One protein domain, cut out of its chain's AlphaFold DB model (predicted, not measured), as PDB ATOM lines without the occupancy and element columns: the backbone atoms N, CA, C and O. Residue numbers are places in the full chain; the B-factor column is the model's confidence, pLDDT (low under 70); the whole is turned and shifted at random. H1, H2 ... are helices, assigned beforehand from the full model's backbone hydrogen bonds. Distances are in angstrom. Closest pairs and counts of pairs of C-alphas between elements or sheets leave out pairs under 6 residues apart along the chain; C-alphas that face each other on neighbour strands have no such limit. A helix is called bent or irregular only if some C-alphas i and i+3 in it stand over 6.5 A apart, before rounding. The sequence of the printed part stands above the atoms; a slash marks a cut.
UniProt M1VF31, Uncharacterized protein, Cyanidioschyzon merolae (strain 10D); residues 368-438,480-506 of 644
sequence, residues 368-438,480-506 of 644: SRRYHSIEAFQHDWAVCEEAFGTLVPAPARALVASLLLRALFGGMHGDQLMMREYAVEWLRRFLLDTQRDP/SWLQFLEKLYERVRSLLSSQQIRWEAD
ATOM      1  N   SER A 368      -5.088 -18.120  17.315       57.53
ATOM      2  CA  SER A 368      -5.706 -17.288  16.286       57.53
ATOM      3  C   SER A 368      -5.647 -18.109  15.006       57.53
ATOM      4  O   SER A 368      -4.567 -18.587  14.681       57.53
ATOM      5  N   ARG A 369      -6.786 -18.332  14.343       64.12
ATOM      6  CA  ARG A 369      -6.926 -19.145  13.120       64.12
ATOM      7  C   ARG A 369      -5.963 -18.657  12.033       64.12
ATOM      8  O   ARG A 369      -6.344 -17.842  11.195       64.12
ATOM      9  N   ARG A 370      -4.701 -19.079  12.108       63.34
ATOM     10  CA  ARG A 370      -3.629 -18.674  11.195       63.34
ATOM     11  C   ARG A 370      -3.804 -19.373   9.857       63.34
ATOM     12  O   ARG A 370      -3.368 -18.843   8.842       63.34
ATOM     13  N   TYR A 371      -4.471 -20.524   9.842       62.97
ATOM     14  CA  TYR A 371      -4.644 -21.315   8.643       62.97
ATOM     15  C   TYR A 371      -6.041 -21.103   8.091       62.97
ATOM     16  O   TYR A 371      -7.044 -21.629   8.571       62.97
ATOM     17  N   HIS A 372      -6.105 -20.313   7.026       67.06
ATOM     18  CA  HIS A 372      -7.322 -20.183   6.231       67.06
ATOM     19  C   HIS A 372      -7.488 -21.336   5.233       67.06
ATOM     20  O   HIS A 372      -8.568 -21.486   4.663       67.06
ATOM     21  N   SER A 373      -6.451 -22.158   5.035       73.56
ATOM     22  CA  SER A 373      -6.446 -23.234   4.046       73.56
ATOM     23  C   SER A 373      -5.635 -24.458   4.499       73.56
ATOM     24  O   SER A 373      -4.809 -24.383   5.414       73.56
ATOM     25  N   ILE A 374      -5.903 -25.609   3.874       72.38
ATOM     26  CA  ILE A 374      -5.217 -26.881   4.163       72.38
ATOM     27  C   ILE A 374      -3.775 -26.847   3.642       72.38
ATOM     28  O   ILE A 374      -2.895 -27.434   4.264       72.38
ATOM     29  N   GLU A 375      -3.532 -26.135   2.546       77.50
ATOM     30  CA  GLU A 375      -2.225 -26.004   1.900       77.50
ATOM     31  C   GLU A 375      -1.238 -25.271   2.816       77.50
ATOM     32  O   GLU A 375      -0.109 -25.720   3.001       77.50
ATOM     33  N   ALA A 376      -1.691 -24.200   3.482       74.62
ATOM     34  CA  ALA A 376      -0.882 -23.490   4.471       74.62
ATOM     35  C   ALA A 376      -0.501 -24.400   5.654       74.62
ATOM     36  O   ALA A 376       0.631 -24.361   6.132       74.62
ATOM     37  N   PHE A 377      -1.420 -25.271   6.090       80.38
ATOM     38  CA  PHE A 377      -1.111 -26.285   7.099       80.38
ATOM     39  C   PHE A 377      -0.096 -27.313   6.581       80.38
ATOM     40  O   PHE A 377       0.819 -27.666   7.315       80.38
ATOM     41  N   GLN A 378      -0.247 -27.810   5.350       82.44
ATOM     42  CA  GLN A 378       0.658 -28.812   4.774       82.44
ATOM     43  C   GLN A 378       2.080 -28.279   4.628       82.44
ATOM     44  O   GLN A 378       3.020 -29.001   4.947       82.44
ATOM     45  N   HIS A 379       2.230 -27.026   4.199       81.75
ATOM     46  CA  HIS A 379       3.532 -26.377   4.101       81.75
ATOM     47  C   HIS A 379       4.224 -26.315   5.469       81.75
ATOM     48  O   HIS A 379       5.333 -26.817   5.632       81.75
ATOM     49  N   ASP A 380       3.526 -25.794   6.480       80.00
ATOM     50  CA  ASP A 380       4.081 -25.675   7.828       80.00
ATOM     51  C   ASP A 380       4.320 -27.035   8.490       80.00
ATOM     52  O   ASP A 380       5.292 -27.212   9.225       80.00
ATOM     53  N   TRP A 381       3.451 -28.009   8.220       83.38
ATOM     54  CA  TRP A 381       3.629 -29.373   8.687       83.38
ATOM     55  C   TRP A 381       4.859 -30.022   8.059       83.38
ATOM     56  O   TRP A 381       5.644 -30.604   8.796       83.38
ATOM     57  N   ALA A 382       5.068 -29.890   6.746       82.69
ATOM     58  CA  ALA A 382       6.224 -30.462   6.056       82.69
ATOM     59  C   ALA A 382       7.547 -29.927   6.627       82.69
ATOM     60  O   ALA A 382       8.464 -30.708   6.870       82.69
ATOM     61  N   VAL A 383       7.610 -28.626   6.936       77.75
ATOM     62  CA  VAL A 383       8.766 -28.009   7.612       77.75
ATOM     63  C   VAL A 383       8.994 -28.621   8.996       77.75
ATOM     64  O   VAL A 383      10.131 -28.837   9.412       77.75
ATOM     65  N   CYS A 384       7.920 -28.921   9.726       79.12
ATOM     66  CA  CYS A 384       8.024 -29.460  11.077       79.12
ATOM     67  C   CYS A 384       8.134 -30.997  11.129       79.12
ATOM     68  O   CYS A 384       8.477 -31.538  12.177       79.12
ATOM     69  N   GLU A 385       7.829 -31.714  10.045       82.00
ATOM     70  CA  GLU A 385       7.746 -33.178  10.016       82.00
ATOM     71  C   GLU A 385       9.111 -33.833  10.231       82.00
ATOM     72  O   GLU A 385       9.225 -34.801  10.981       82.00
ATOM     73  N   GLU A 386      10.157 -33.282   9.618       79.38
ATOM     74  CA  GLU A 386      11.522 -33.774   9.807       79.38
ATOM     75  C   GLU A 386      11.963 -33.620  11.269       79.38
ATOM     76  O   GLU A 386      12.470 -34.558  11.887       79.38
ATOM     77  N   ALA A 387      11.662 -32.462  11.859       78.69
ATOM     78  CA  ALA A 387      11.945 -32.158  13.255       78.69
ATOM     79  C   ALA A 387      11.100 -33.001  14.227       78.69
ATOM     80  O   ALA A 387      11.542 -33.317  15.334       78.69
ATOM     81  N   PHE A 388       9.895 -33.402  13.816       84.94
ATOM     82  CA  PHE A 388       8.982 -34.186  14.637       84.94
ATOM     83  C   PHE A 388       9.583 -35.527  15.056       84.94
ATOM     84  O   PHE A 388       9.391 -35.943  16.192       84.94
ATOM     85  N   GLY A 389      10.295 -36.208  14.156       83.00
ATOM     86  CA  GLY A 389      10.855 -37.531  14.433       83.00
ATOM     87  C   GLY A 389      12.056 -37.504  15.378       83.00
ATOM     88  O   GLY A 389      12.197 -38.417  16.193       83.00
ATOM     89  N   THR A 390      12.891 -36.470  15.275       83.75
ATOM     90  CA  THR A 390      14.254 -36.442  15.834       83.75
ATOM     91  C   THR A 390      14.433 -35.460  16.986       83.75
ATOM     92  O   THR A 390      15.136 -35.781  17.940       83.75
ATOM     93  N   LEU A 391      13.804 -34.283  16.922       83.62
ATOM     94  CA  LEU A 391      14.039 -33.188  17.871       83.62
ATOM     95  C   LEU A 391      13.003 -33.140  18.994       83.62
ATOM     96  O   LEU A 391      13.273 -32.605  20.063       83.62
ATOM     97  N   VAL A 392      11.813 -33.692  18.769       87.50
ATOM     98  CA  VAL A 392      10.711 -33.599  19.730       87.50
ATOM     99  C   VAL A 392      10.732 -34.793  20.693       87.50
ATOM    100  O   VAL A 392      10.697 -35.941  20.242       87.50
ATOM    101  N   PRO A 393      10.699 -34.569  22.021       90.00
ATOM    102  CA  PRO A 393      10.625 -35.650  23.001       90.00
ATOM    103  C   PRO A 393       9.417 -36.573  22.783       90.00
ATOM    104  O   PRO A 393       8.334 -36.132  22.392       90.00
ATOM    105  N   ALA A 394       9.556 -37.864  23.100       90.56
ATOM    106  CA  ALA A 394       8.495 -38.856  22.888       90.56
ATOM    107  C   ALA A 394       7.111 -38.479  23.476       90.56
ATOM    108  O   ALA A 394       6.120 -38.637  22.756       90.56
ATOM    109  N   PRO A 395       6.992 -37.917  24.699       92.50
ATOM    110  CA  PRO A 395       5.695 -37.490  25.237       92.50
ATOM    111  C   PRO A 395       5.047 -36.359  24.424       92.50
ATOM    112  O   PRO A 395       3.842 -36.371  24.170       92.50
ATOM    113  N   ALA A 396       5.860 -35.409  23.960       93.62
ATOM    114  CA  ALA A 396       5.428 -34.308  23.109       93.62
ATOM    115  C   ALA A 396       4.971 -34.813  21.728       93.62
ATOM    116  O   ALA A 396       3.905 -34.418  21.245       93.62
ATOM    117  N   ARG A 397       5.704 -35.774  21.141       93.62
ATOM    118  CA  ARG A 397       5.292 -36.458  19.902       93.62
ATOM    119  C   ARG A 397       3.945 -37.154  20.074       93.62
ATOM    120  O   ARG A 397       3.059 -36.986  19.238       93.62
ATOM    121  N   ALA A 398       3.743 -37.879  21.175       95.06
ATOM    122  CA  ALA A 398       2.475 -38.550  21.452       95.06
ATOM    123  C   ALA A 398       1.303 -37.556  21.548       95.06
ATOM    124  O   ALA A 398       0.228 -37.819  21.000       95.06
ATOM    125  N   LEU A 399       1.508 -36.400  22.191       96.31
ATOM    126  CA  LEU A 399       0.495 -35.347  22.286       96.31
ATOM    127  C   LEU A 399       0.119 -34.806  20.901       96.31
ATOM    128  O   LEU A 399      -1.062 -34.813  20.548       96.31
ATOM    129  N   VAL A 400       1.092 -34.411  20.082       95.44
ATOM    130  CA  VAL A 400       0.836 -33.909  18.719       95.44
ATOM    131  C   VAL A 400       0.185 -34.987  17.843       95.44
ATOM    132  O   VAL A 400      -0.808 -34.719  17.161       95.44
ATOM    133  N   ALA A 401       0.659 -36.233  17.918       95.06
ATOM    134  CA  ALA A 401       0.057 -37.361  17.210       95.06
ATOM    135  C   ALA A 401      -1.404 -37.587  17.632       95.06
ATOM    136  O   ALA A 401      -2.245 -37.901  16.791       95.06
ATOM    137  N   SER A 402      -1.742 -37.373  18.909       97.25
ATOM    138  CA  SER A 402      -3.119 -37.482  19.405       97.25
ATOM    139  C   SER A 402      -4.052 -36.429  18.788       97.25
ATOM    140  O   SER A 402      -5.197 -36.745  18.439       97.25
ATOM    141  N   LEU A 403      -3.552 -35.205  18.571       96.50
ATOM    142  CA  LEU A 403      -4.284 -34.126  17.903       96.50
ATOM    143  C   LEU A 403      -4.561 -34.481  16.435       96.50
ATOM    144  O   LEU A 403      -5.708 -34.428  15.978       96.50
ATOM    145  N   LEU A 404      -3.528 -34.932  15.720       95.06
ATOM    146  CA  LEU A 404      -3.635 -35.354  14.320       95.06
ATOM    147  C   LEU A 404      -4.545 -36.569  14.160       95.06
ATOM    148  O   LEU A 404      -5.412 -36.582  13.284       95.06
ATOM    149  N   LEU A 405      -4.413 -37.562  15.038       96.06
ATOM    150  CA  LEU A 405      -5.277 -38.736  15.045       96.06
ATOM    151  C   LEU A 405      -6.740 -38.327  15.217       96.06
ATOM    152  O   LEU A 405      -7.610 -38.821  14.496       96.06
ATOM    153  N   ARG A 406      -7.030 -37.388  16.125       96.50
ATOM    154  CA  ARG A 406      -8.388 -36.859  16.285       96.50
ATOM    155  C   ARG A 406      -8.877 -36.149  15.025       96.50
ATOM    156  O   ARG A 406     -10.049 -36.331  14.684       96.50
ATOM    157  N   ALA A 407      -8.035 -35.377  14.341       95.81
ATOM    158  CA  ALA A 407      -8.403 -34.745  13.074       95.81
ATOM    159  C   ALA A 407      -8.754 -35.796  12.003       95.81
ATOM    160  O   ALA A 407      -9.808 -35.718  11.372       95.81
ATOM    161  N   LEU A 408      -7.921 -36.832  11.862       95.06
ATOM    162  CA  LEU A 408      -8.079 -37.906  10.872       95.06
ATOM    163  C   LEU A 408      -9.246 -38.847  11.167       95.06
ATOM    164  O   LEU A 408      -9.842 -39.405  10.246       95.06
ATOM    165  N   PHE A 409      -9.620 -38.992  12.439       95.50
ATOM    166  CA  PHE A 409     -10.794 -39.767  12.828       95.50
ATOM    167  C   PHE A 409     -12.103 -39.177  12.259       95.50
ATOM    168  O   PHE A 409     -13.121 -39.866  12.159       95.50
ATOM    169  N   GLY A 410     -12.088 -37.898  11.867       93.69
ATOM    170  CA  GLY A 410     -13.204 -37.200  11.241       93.69
ATOM    171  C   GLY A 410     -14.161 -36.527  12.231       93.69
ATOM    172  O   GLY A 410     -14.013 -36.577  13.457       93.69
ATOM    173  N   GLY A 411     -15.191 -35.866  11.708       93.19
ATOM    174  CA  GLY A 411     -16.130 -35.047  12.482       93.19
ATOM    175  C   GLY A 411     -16.523 -33.789  11.718       93.19
ATOM    176  O   GLY A 411     -16.409 -33.756  10.494       93.19
ATOM    177  N   MET A 412     -16.957 -32.750  12.428       93.38
ATOM    178  CA  MET A 412     -17.169 -31.436  11.818       93.38
ATOM    179  C   MET A 412     -15.862 -30.928  11.201       93.38
ATOM    180  O   MET A 412     -14.805 -31.067  11.809       93.38
ATOM    181  N   HIS A 413     -15.933 -30.347  10.002       91.19
ATOM    182  CA  HIS A 413     -14.750 -29.843   9.297       91.19
ATOM    183  C   HIS A 413     -13.977 -28.812  10.138       91.19
ATOM    184  O   HIS A 413     -12.759 -28.905  10.238       91.19
ATOM    185  N   GLY A 414     -14.692 -27.921  10.837       91.69
ATOM    186  CA  GLY A 414     -14.089 -26.956  11.760       91.69
ATOM    187  C   GLY A 414     -13.295 -27.605  12.899       91.69
ATOM    188  O   GLY A 414     -12.187 -27.163  13.175       91.69
ATOM    189  N   ASP A 415     -13.801 -28.692  13.498       94.12
ATOM    190  CA  ASP A 415     -13.055 -29.435  14.524       94.12
ATOM    191  C   ASP A 415     -11.768 -30.019  13.925       94.12
ATOM    192  O   ASP A 415     -10.710 -29.938  14.532       94.12
ATOM    193  N   GLN A 416     -11.844 -30.622  12.734       93.62
ATOM    194  CA  GLN A 416     -10.681 -31.251  12.099       93.62
ATOM    195  C   GLN A 416      -9.589 -30.230  11.770       93.62
ATOM    196  O   GLN A 416      -8.418 -30.503  12.028       93.62
ATOM    197  N   LEU A 417      -9.976 -29.073  11.220       90.75
ATOM    198  CA  LEU A 417      -9.052 -27.984  10.918       90.75
ATOM    199  C   LEU A 417      -8.409 -27.469  12.207       90.75
ATOM    200  O   LEU A 417      -7.192 -27.501  12.312       90.75
ATOM    201  N   MET A 418      -9.210 -27.139  13.224       92.00
ATOM    202  CA  MET A 418      -8.709 -26.671  14.519       92.00
ATOM    203  C   MET A 418      -7.691 -27.647  15.131       92.00
ATOM    204  O   MET A 418      -6.620 -27.233  15.556       92.00
ATOM    205  N   MET A 419      -7.975 -28.954  15.136       94.94
ATOM    206  CA  MET A 419      -7.038 -29.947  15.683       94.94
ATOM    207  C   MET A 419      -5.704 -29.986  14.920       94.94
ATOM    208  O   MET A 419      -4.663 -30.215  15.533       94.94
ATOM    209  N   ARG A 420      -5.719 -29.761  13.599       92.38
ATOM    210  CA  ARG A 420      -4.508 -29.661  12.771       92.38
ATOM    211  C   ARG A 420      -3.715 -28.394  13.089       92.38
ATOM    212  O   ARG A 420      -2.517 -28.489  13.331       92.38
ATOM    213  N   GLU A 421      -4.376 -27.240  13.168       91.06
ATOM    214  CA  GLU A 421      -3.722 -25.974  13.532       91.06
ATOM    215  C   GLU A 421      -3.029 -26.084  14.897       91.06
ATOM    216  O   GLU A 421      -1.862 -25.724  15.042       91.06
ATOM    217  N   TYR A 422      -3.719 -26.668  15.881       93.31
ATOM    218  CA  TYR A 422      -3.145 -26.914  17.200       93.31
ATOM    219  C   TYR A 422      -1.993 -27.917  17.174       93.31
ATOM    220  O   TYR A 422      -1.048 -27.756  17.937       93.31
ATOM    221  N   ALA A 423      -2.031 -28.936  16.312       93.56
ATOM    222  CA  ALA A 423      -0.917 -29.874  16.185       93.56
ATOM    223  C   ALA A 423       0.372 -29.164  15.745       93.56
ATOM    224  O   ALA A 423       1.422 -29.399  16.342       93.56
ATOM    225  N   VAL A 424       0.287 -28.262  14.760       91.12
ATOM    226  CA  VAL A 424       1.436 -27.456  14.306       91.12
ATOM    227  C   VAL A 424       1.874 -26.464  15.377       91.12
ATOM    228  O   VAL A 424       3.070 -26.327  15.624       91.12
ATOM    229  N   GLU A 425       0.937 -25.794  16.046       90.88
ATOM    230  CA  GLU A 425       1.280 -24.844  17.107       90.88
ATOM    231  C   GLU A 425       2.005 -25.527  18.275       90.88
ATOM    232  O   GLU A 425       3.054 -25.058  18.714       90.88
ATOM    233  N   TRP A 426       1.497 -26.664  18.757       92.31
ATOM    234  CA  TRP A 426       2.157 -27.413  19.828       92.31
ATOM    235  C   TRP A 426       3.515 -27.950  19.395       92.31
ATOM    236  O   TRP A 426       4.469 -27.877  20.166       92.31
ATOM    237  N   LEU A 427       3.636 -28.413  18.150       91.69
ATOM    238  CA  LEU A 427       4.916 -28.823  17.587       91.69
ATOM    239  C   LEU A 427       5.931 -27.673  17.583       91.69
ATOM    240  O   LEU A 427       7.033 -27.837  18.099       91.69
ATOM    241  N   ARG A 428       5.544 -26.483  17.111       89.06
ATOM    242  CA  ARG A 428       6.400 -25.288  17.172       89.06
ATOM    243  C   ARG A 428       6.826 -24.952  18.591       89.06
ATOM    244  O   ARG A 428       7.994 -24.656  18.805       89.06
ATOM    245  N   ARG A 429       5.906 -25.012  19.556       90.62
ATOM    246  CA  ARG A 429       6.227 -24.747  20.967       90.62
ATOM    247  C   ARG A 429       7.268 -25.722  21.492       90.62
ATOM    248  O   ARG A 429       8.228 -25.273  22.102       90.62
ATOM    249  N   PHE A 430       7.127 -27.016  21.206       91.56
ATOM    250  CA  PHE A 430       8.125 -28.008  21.610       91.56
ATOM    251  C   PHE A 430       9.485 -27.778  20.943       91.56
ATOM    252  O   PHE A 430      10.512 -27.915  21.602       91.56
ATOM    253  N   LEU A 431       9.510 -27.376  19.669       88.19
ATOM    254  CA  LEU A 431      10.760 -27.050  18.975       88.19
ATOM    255  C   LEU A 431      11.428 -25.791  19.543       88.19
ATOM    256  O   LEU A 431      12.634 -25.795  19.767       88.19
ATOM    257  N   LEU A 432      10.651 -24.744  19.832       87.75
ATOM    258  CA  LEU A 432      11.154 -23.521  20.464       87.75
ATOM    259  C   LEU A 432      11.664 -23.777  21.886       87.75
ATOM    260  O   LEU A 432      12.657 -23.181  22.286       87.75
ATOM    261  N   ASP A 433      11.007 -24.660  22.637       85.00
ATOM    262  CA  ASP A 433      11.442 -25.040  23.985       85.00
ATOM    263  C   ASP A 433      12.730 -25.873  23.948       85.00
ATOM    264  O   ASP A 433      13.609 -25.685  24.777       85.00
ATOM    265  N   THR A 434      12.900 -26.715  22.923       76.19
ATOM    266  CA  THR A 434      14.143 -27.476  22.699       76.19
ATOM    267  C   THR A 434      15.314 -26.563  22.313       76.19
ATOM    268  O   THR A 434      16.465 -26.872  22.606       76.19
ATOM    269  N   GLN A 435      15.034 -25.438  21.648       73.06
ATOM    270  CA  GLN A 435      16.041 -24.436  21.284       73.06
ATOM    271  C   GLN A 435      16.402 -23.488  22.429       73.06
ATOM    272  O   GLN A 435      17.461 -22.861  22.380       73.06
ATOM    273  N   ARG A 436      15.542 -23.352  23.447       72.69
ATOM    274  CA  ARG A 436      15.909 -22.635  24.666       72.69
ATOM    275  C   ARG A 436      16.956 -23.468  25.381       72.69
ATOM    276  O   ARG A 436      16.664 -24.546  25.884       72.69
ATOM    277  N   ASP A 437      18.179 -22.954  25.381       49.62
ATOM    278  CA  ASP A 437      19.309 -23.575  26.050       49.62
ATOM    279  C   ASP A 437      18.899 -23.931  27.495       49.62
ATOM    280  O   ASP A 437      18.510 -23.025  28.246       49.62
ATOM    281  N   PRO A 438      18.930 -25.213  27.912       54.44
ATOM    282  CA  PRO A 438      18.554 -25.604  29.271       54.44
ATOM    283  C   PRO A 438      19.385 -24.873  30.337       54.44
ATOM    284  O   PRO A 438      18.958 -24.780  31.485       54.44
ATOM    285  N   SER A 480       4.044 -51.883  23.192       52.69
ATOM    286  CA  SER A 480       3.048 -51.893  22.122       52.69
ATOM    287  C   SER A 480       2.338 -50.559  21.885       52.69
ATOM    288  O   SER A 480       1.912 -50.339  20.759       52.69
ATOM    289  N   TRP A 481       2.192 -49.666  22.873       45.19
ATOM    290  CA  TRP A 481       1.391 -48.443  22.723       45.19
ATOM    291  C   TRP A 481       2.167 -47.299  22.082       45.19
ATOM    292  O   TRP A 481       1.704 -46.719  21.101       45.19
ATOM    293  N   LEU A 482       3.362 -46.996  22.592       48.75
ATOM    294  CA  LEU A 482       4.254 -46.032  21.945       48.75
ATOM    295  C   LEU A 482       4.645 -46.530  20.552       48.75
ATOM    296  O   LEU A 482       4.514 -45.771  19.598       48.75
ATOM    297  N   GLN A 483       4.962 -47.823  20.396       57.75
ATOM    298  CA  GLN A 483       5.183 -48.412  19.071       57.75
ATOM    299  C   GLN A 483       3.930 -48.363  18.193       57.75
ATOM    300  O   GLN A 483       4.043 -48.189  16.984       57.75
ATOM    301  N   PHE A 484       2.729 -48.521  18.756       58.28
ATOM    302  CA  PHE A 484       1.488 -48.365  18.005       58.28
ATOM    303  C   PHE A 484       1.313 -46.927  17.535       58.28
ATOM    304  O   PHE A 484       0.982 -46.728  16.375       58.28
ATOM    305  N   LEU A 485       1.543 -45.934  18.398       54.28
ATOM    306  CA  LEU A 485       1.451 -44.522  18.033       54.28
ATOM    307  C   LEU A 485       2.527 -44.127  17.021       54.28
ATOM    308  O   LEU A 485       2.207 -43.407  16.084       54.28
ATOM    309  N   GLU A 486       3.752 -44.633  17.152       58.41
ATOM    310  CA  GLU A 486       4.834 -44.431  16.183       58.41
ATOM    311  C   GLU A 486       4.515 -45.101  14.840       58.41
ATOM    312  O   GLU A 486       4.610 -44.463  13.797       58.41
ATOM    313  N   LYS A 487       4.026 -46.347  14.831       61.78
ATOM    314  CA  LYS A 487       3.584 -47.027  13.597       61.78
ATOM    315  C   LYS A 487       2.361 -46.365  12.972       61.78
ATOM    316  O   LYS A 487       2.247 -46.287  11.749       61.78
ATOM    317  N   LEU A 488       1.427 -45.907  13.800       58.34
ATOM    318  CA  LEU A 488       0.263 -45.150  13.365       58.34
ATOM    319  C   LEU A 488       0.712 -43.822  12.765       58.34
ATOM    320  O   LEU A 488       0.203 -43.457  11.714       58.34
ATOM    321  N   TYR A 489       1.683 -43.149  13.380       57.34
ATOM    322  CA  TYR A 489       2.302 -41.938  12.860       57.34
ATOM    323  C   TYR A 489       2.982 -42.189  11.512       57.34
ATOM    324  O   TYR A 489       2.613 -41.532  10.547       57.34
ATOM    325  N   GLU A 490       3.860 -43.188  11.388       65.75
ATOM    326  CA  GLU A 490       4.495 -43.555  10.110       65.75
ATOM    327  C   GLU A 490       3.458 -43.876   9.028       65.75
ATOM    328  O   GLU A 490       3.607 -43.548   7.846       65.75
ATOM    329  N   ARG A 491       2.329 -44.474   9.421       64.12
ATOM    330  CA  ARG A 491       1.245 -44.739   8.480       64.12
ATOM    331  C   ARG A 491       0.459 -43.486   8.115       64.12
ATOM    332  O   ARG A 491       0.091 -43.335   6.953       64.12
ATOM    333  N   VAL A 492       0.186 -42.608   9.074       56.47
ATOM    334  CA  VAL A 492      -0.433 -41.298   8.839       56.47
ATOM    335  C   VAL A 492       0.450 -40.466   7.914       56.47
ATOM    336  O   VAL A 492      -0.060 -39.931   6.936       56.47
ATOM    337  N   ARG A 493       1.760 -40.457   8.153       61.31
ATOM    338  CA  ARG A 493       2.794 -39.867   7.305       61.31
ATOM    339  C   ARG A 493       2.722 -40.400   5.874       61.31
ATOM    340  O   ARG A 493       2.528 -39.629   4.942       61.31
ATOM    341  N   SER A 494       2.743 -41.725   5.706       67.38
ATOM    342  CA  SER A 494       2.562 -42.386   4.402       67.38
ATOM    343  C   SER A 494       1.231 -42.030   3.721       67.38
ATOM    344  O   SER A 494       1.160 -41.942   2.496       67.38
ATOM    345  N   LEU A 495       0.155 -41.839   4.489       58.34
ATOM    346  CA  LEU A 495      -1.151 -41.469   3.945       58.34
ATOM    347  C   LEU A 495      -1.190 -40.005   3.501       58.34
ATOM    348  O   LEU A 495      -1.717 -39.739   2.422       58.34
ATOM    349  N   LEU A 496      -0.626 -39.092   4.292       57.25
ATOM    350  CA  LEU A 496      -0.524 -37.671   3.962       57.25
ATOM    351  C   LEU A 496       0.324 -37.464   2.700       57.25
ATOM    352  O   LEU A 496      -0.145 -36.803   1.774       57.25
ATOM    353  N   SER A 497       1.477 -38.134   2.591       59.72
ATOM    354  CA  SER A 497       2.310 -38.089   1.381       59.72
ATOM    355  C   SER A 497       1.641 -38.748   0.168       59.72
ATOM    356  O   SER A 497       1.714 -38.240  -0.946       59.72
ATOM    357  N   SER A 498       0.891 -39.843   0.355       55.75
ATOM    358  CA  SER A 498       0.145 -40.468  -0.752       55.75
ATOM    359  C   SER A 498      -1.064 -39.651  -1.230       55.75
ATOM    360  O   SER A 498      -1.452 -39.761  -2.395       55.75
ATOM    361  N   GLN A 499      -1.683 -38.850  -0.352       54.34
ATOM    362  CA  GLN A 499      -2.732 -37.911  -0.754       54.34
ATOM    363  C   GLN A 499      -2.153 -36.743  -1.546       54.34
ATOM    364  O   GLN A 499      -2.788 -36.332  -2.513       54.34
ATOM    365  N   GLN A 500      -0.952 -36.280  -1.198       45.56
ATOM    366  CA  GLN A 500      -0.225 -35.268  -1.960       45.56
ATOM    367  C   GLN A 500       0.019 -35.714  -3.414       45.56
ATOM    368  O   GLN A 500      -0.387 -35.009  -4.330       45.56
ATOM    369  N   ILE A 501       0.509 -36.943  -3.634       37.28
ATOM    370  CA  ILE A 501       0.732 -37.501  -4.987       37.28
ATOM    371  C   ILE A 501      -0.564 -37.567  -5.813       37.28
ATOM    372  O   ILE A 501      -0.560 -37.321  -7.016       37.28
ATOM    373  N   ARG A 502      -1.697 -37.913  -5.187       39.03
ATOM    374  CA  ARG A 502      -2.990 -37.970  -5.891       39.03
ATOM    375  C   ARG A 502      -3.525 -36.589  -6.239       39.03
ATOM    376  O   ARG A 502      -4.135 -36.436  -7.286       39.03
ATOM    377  N   TRP A 503      -3.300 -35.609  -5.374       42.50
ATOM    378  CA  TRP A 503      -3.777 -34.251  -5.590       42.50
ATOM    379  C   TRP A 503      -2.937 -33.513  -6.639       42.50
ATOM    380  O   TRP A 503      -3.497 -32.834  -7.490       42.50
ATOM    381  N   GLU A 504      -1.619 -33.727  -6.649       35.59
ATOM    382  CA  GLU A 504      -0.723 -33.256  -7.715       35.59
ATOM    383  C   GLU A 504      -1.070 -33.910  -9.067       35.59
ATOM    384  O   GLU A 504      -1.139 -33.221 -10.082       35.59
ATOM    385  N   ALA A 505      -1.406 -35.208  -9.086       35.31
ATOM    386  CA  ALA A 505      -1.882 -35.886 -10.296       35.31
ATOM    387  C   ALA A 505      -3.232 -35.340 -10.808       35.31
ATOM    388  O   ALA A 505      -3.417 -35.227 -12.019       35.31
ATOM    389  N   ASP A 506      -4.149 -34.966  -9.908       35.69
ATOM    390  CA  ASP A 506      -5.427 -34.332 -10.264       35.69
ATOM    391  C   ASP A 506      -5.239 -32.868 -10.729       35.69
ATOM    392  O   ASP A 506      -5.997 -32.394 -11.575       35.69
TER     393      ASP A 506
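AT A GLANCE: This is residues 368 to 438 and 480 to 506 of the 644 residues of an uncharacterized protein of Cyanidioschyzon merolae (strain 10D) (UniProt M1VF31). Two helices side by side, H2 and H3, make a hairpin; the kinked H1 packs slantwise on H3, and the long H4 crosses H2 with its first part and runs on past H1 until residues 501 to 506 stick out. The 98 printed residues hold four named helices, H1 to H4 in order, and no named strand: the class is all helix. The whole is compact, with a radius of gyration of the C-alphas of 13.7 A, and spans 46 by 35 by 26 A.

HOW THE PARTS SIT: Begin with H1, residues 374 to 390, which has a kink of 42 degrees near residue 383 and is only just irregular, with C-alphas 383 and 386 6.8 A apart. H2, residues 394 to 408, is close to H1 but not clearly touching; the closest C-alphas, of Phe 388 and Arg 397, are 6.8 A apart. H3, residues 413 to 435, touches H2 as a helical hairpin, opposite ways at a shallow tilt of 16 degrees, closest at the C-alphas of Ala 407 and Gln 416, 4.3 A. H3 also touches H1, the same way at a steep tilt of 39 degrees, closest at the C-alphas of Trp 381 and Val 424, 6.3 A. H4, residues 480 to 506, touches H2 with residues 482 to 489 alone, at a steep tilt of 48 degrees; its Tyr 489 comes closest, C-alpha to C-alpha 6.7 A from Ala 401. H4 and H1 are near each other; H4 and H3 are apart. Every O i to N i+4 pair is within hydrogen-bond range in H2, H3 and H4; in H1, 9 of 13 are.

IN THESE COORDINATES: Find C-alpha 374 at (-5.217, -26.881, 4.163); from there H1 runs 24.6 A. H2 covers 20.5 A and H3 33.5 A. H4 runs 37.8 A to C-alpha 506 at (-5.427, -34.332, -10.264).

THE WHOLE: Residues 439 to 479 are not printed, and 31.3 A separate C-alphas 438 and 480 across this cut. The other two links are tight. Look for pLDDT under 70 at residues 368 to 372, 437 to 438 and 480 to 506.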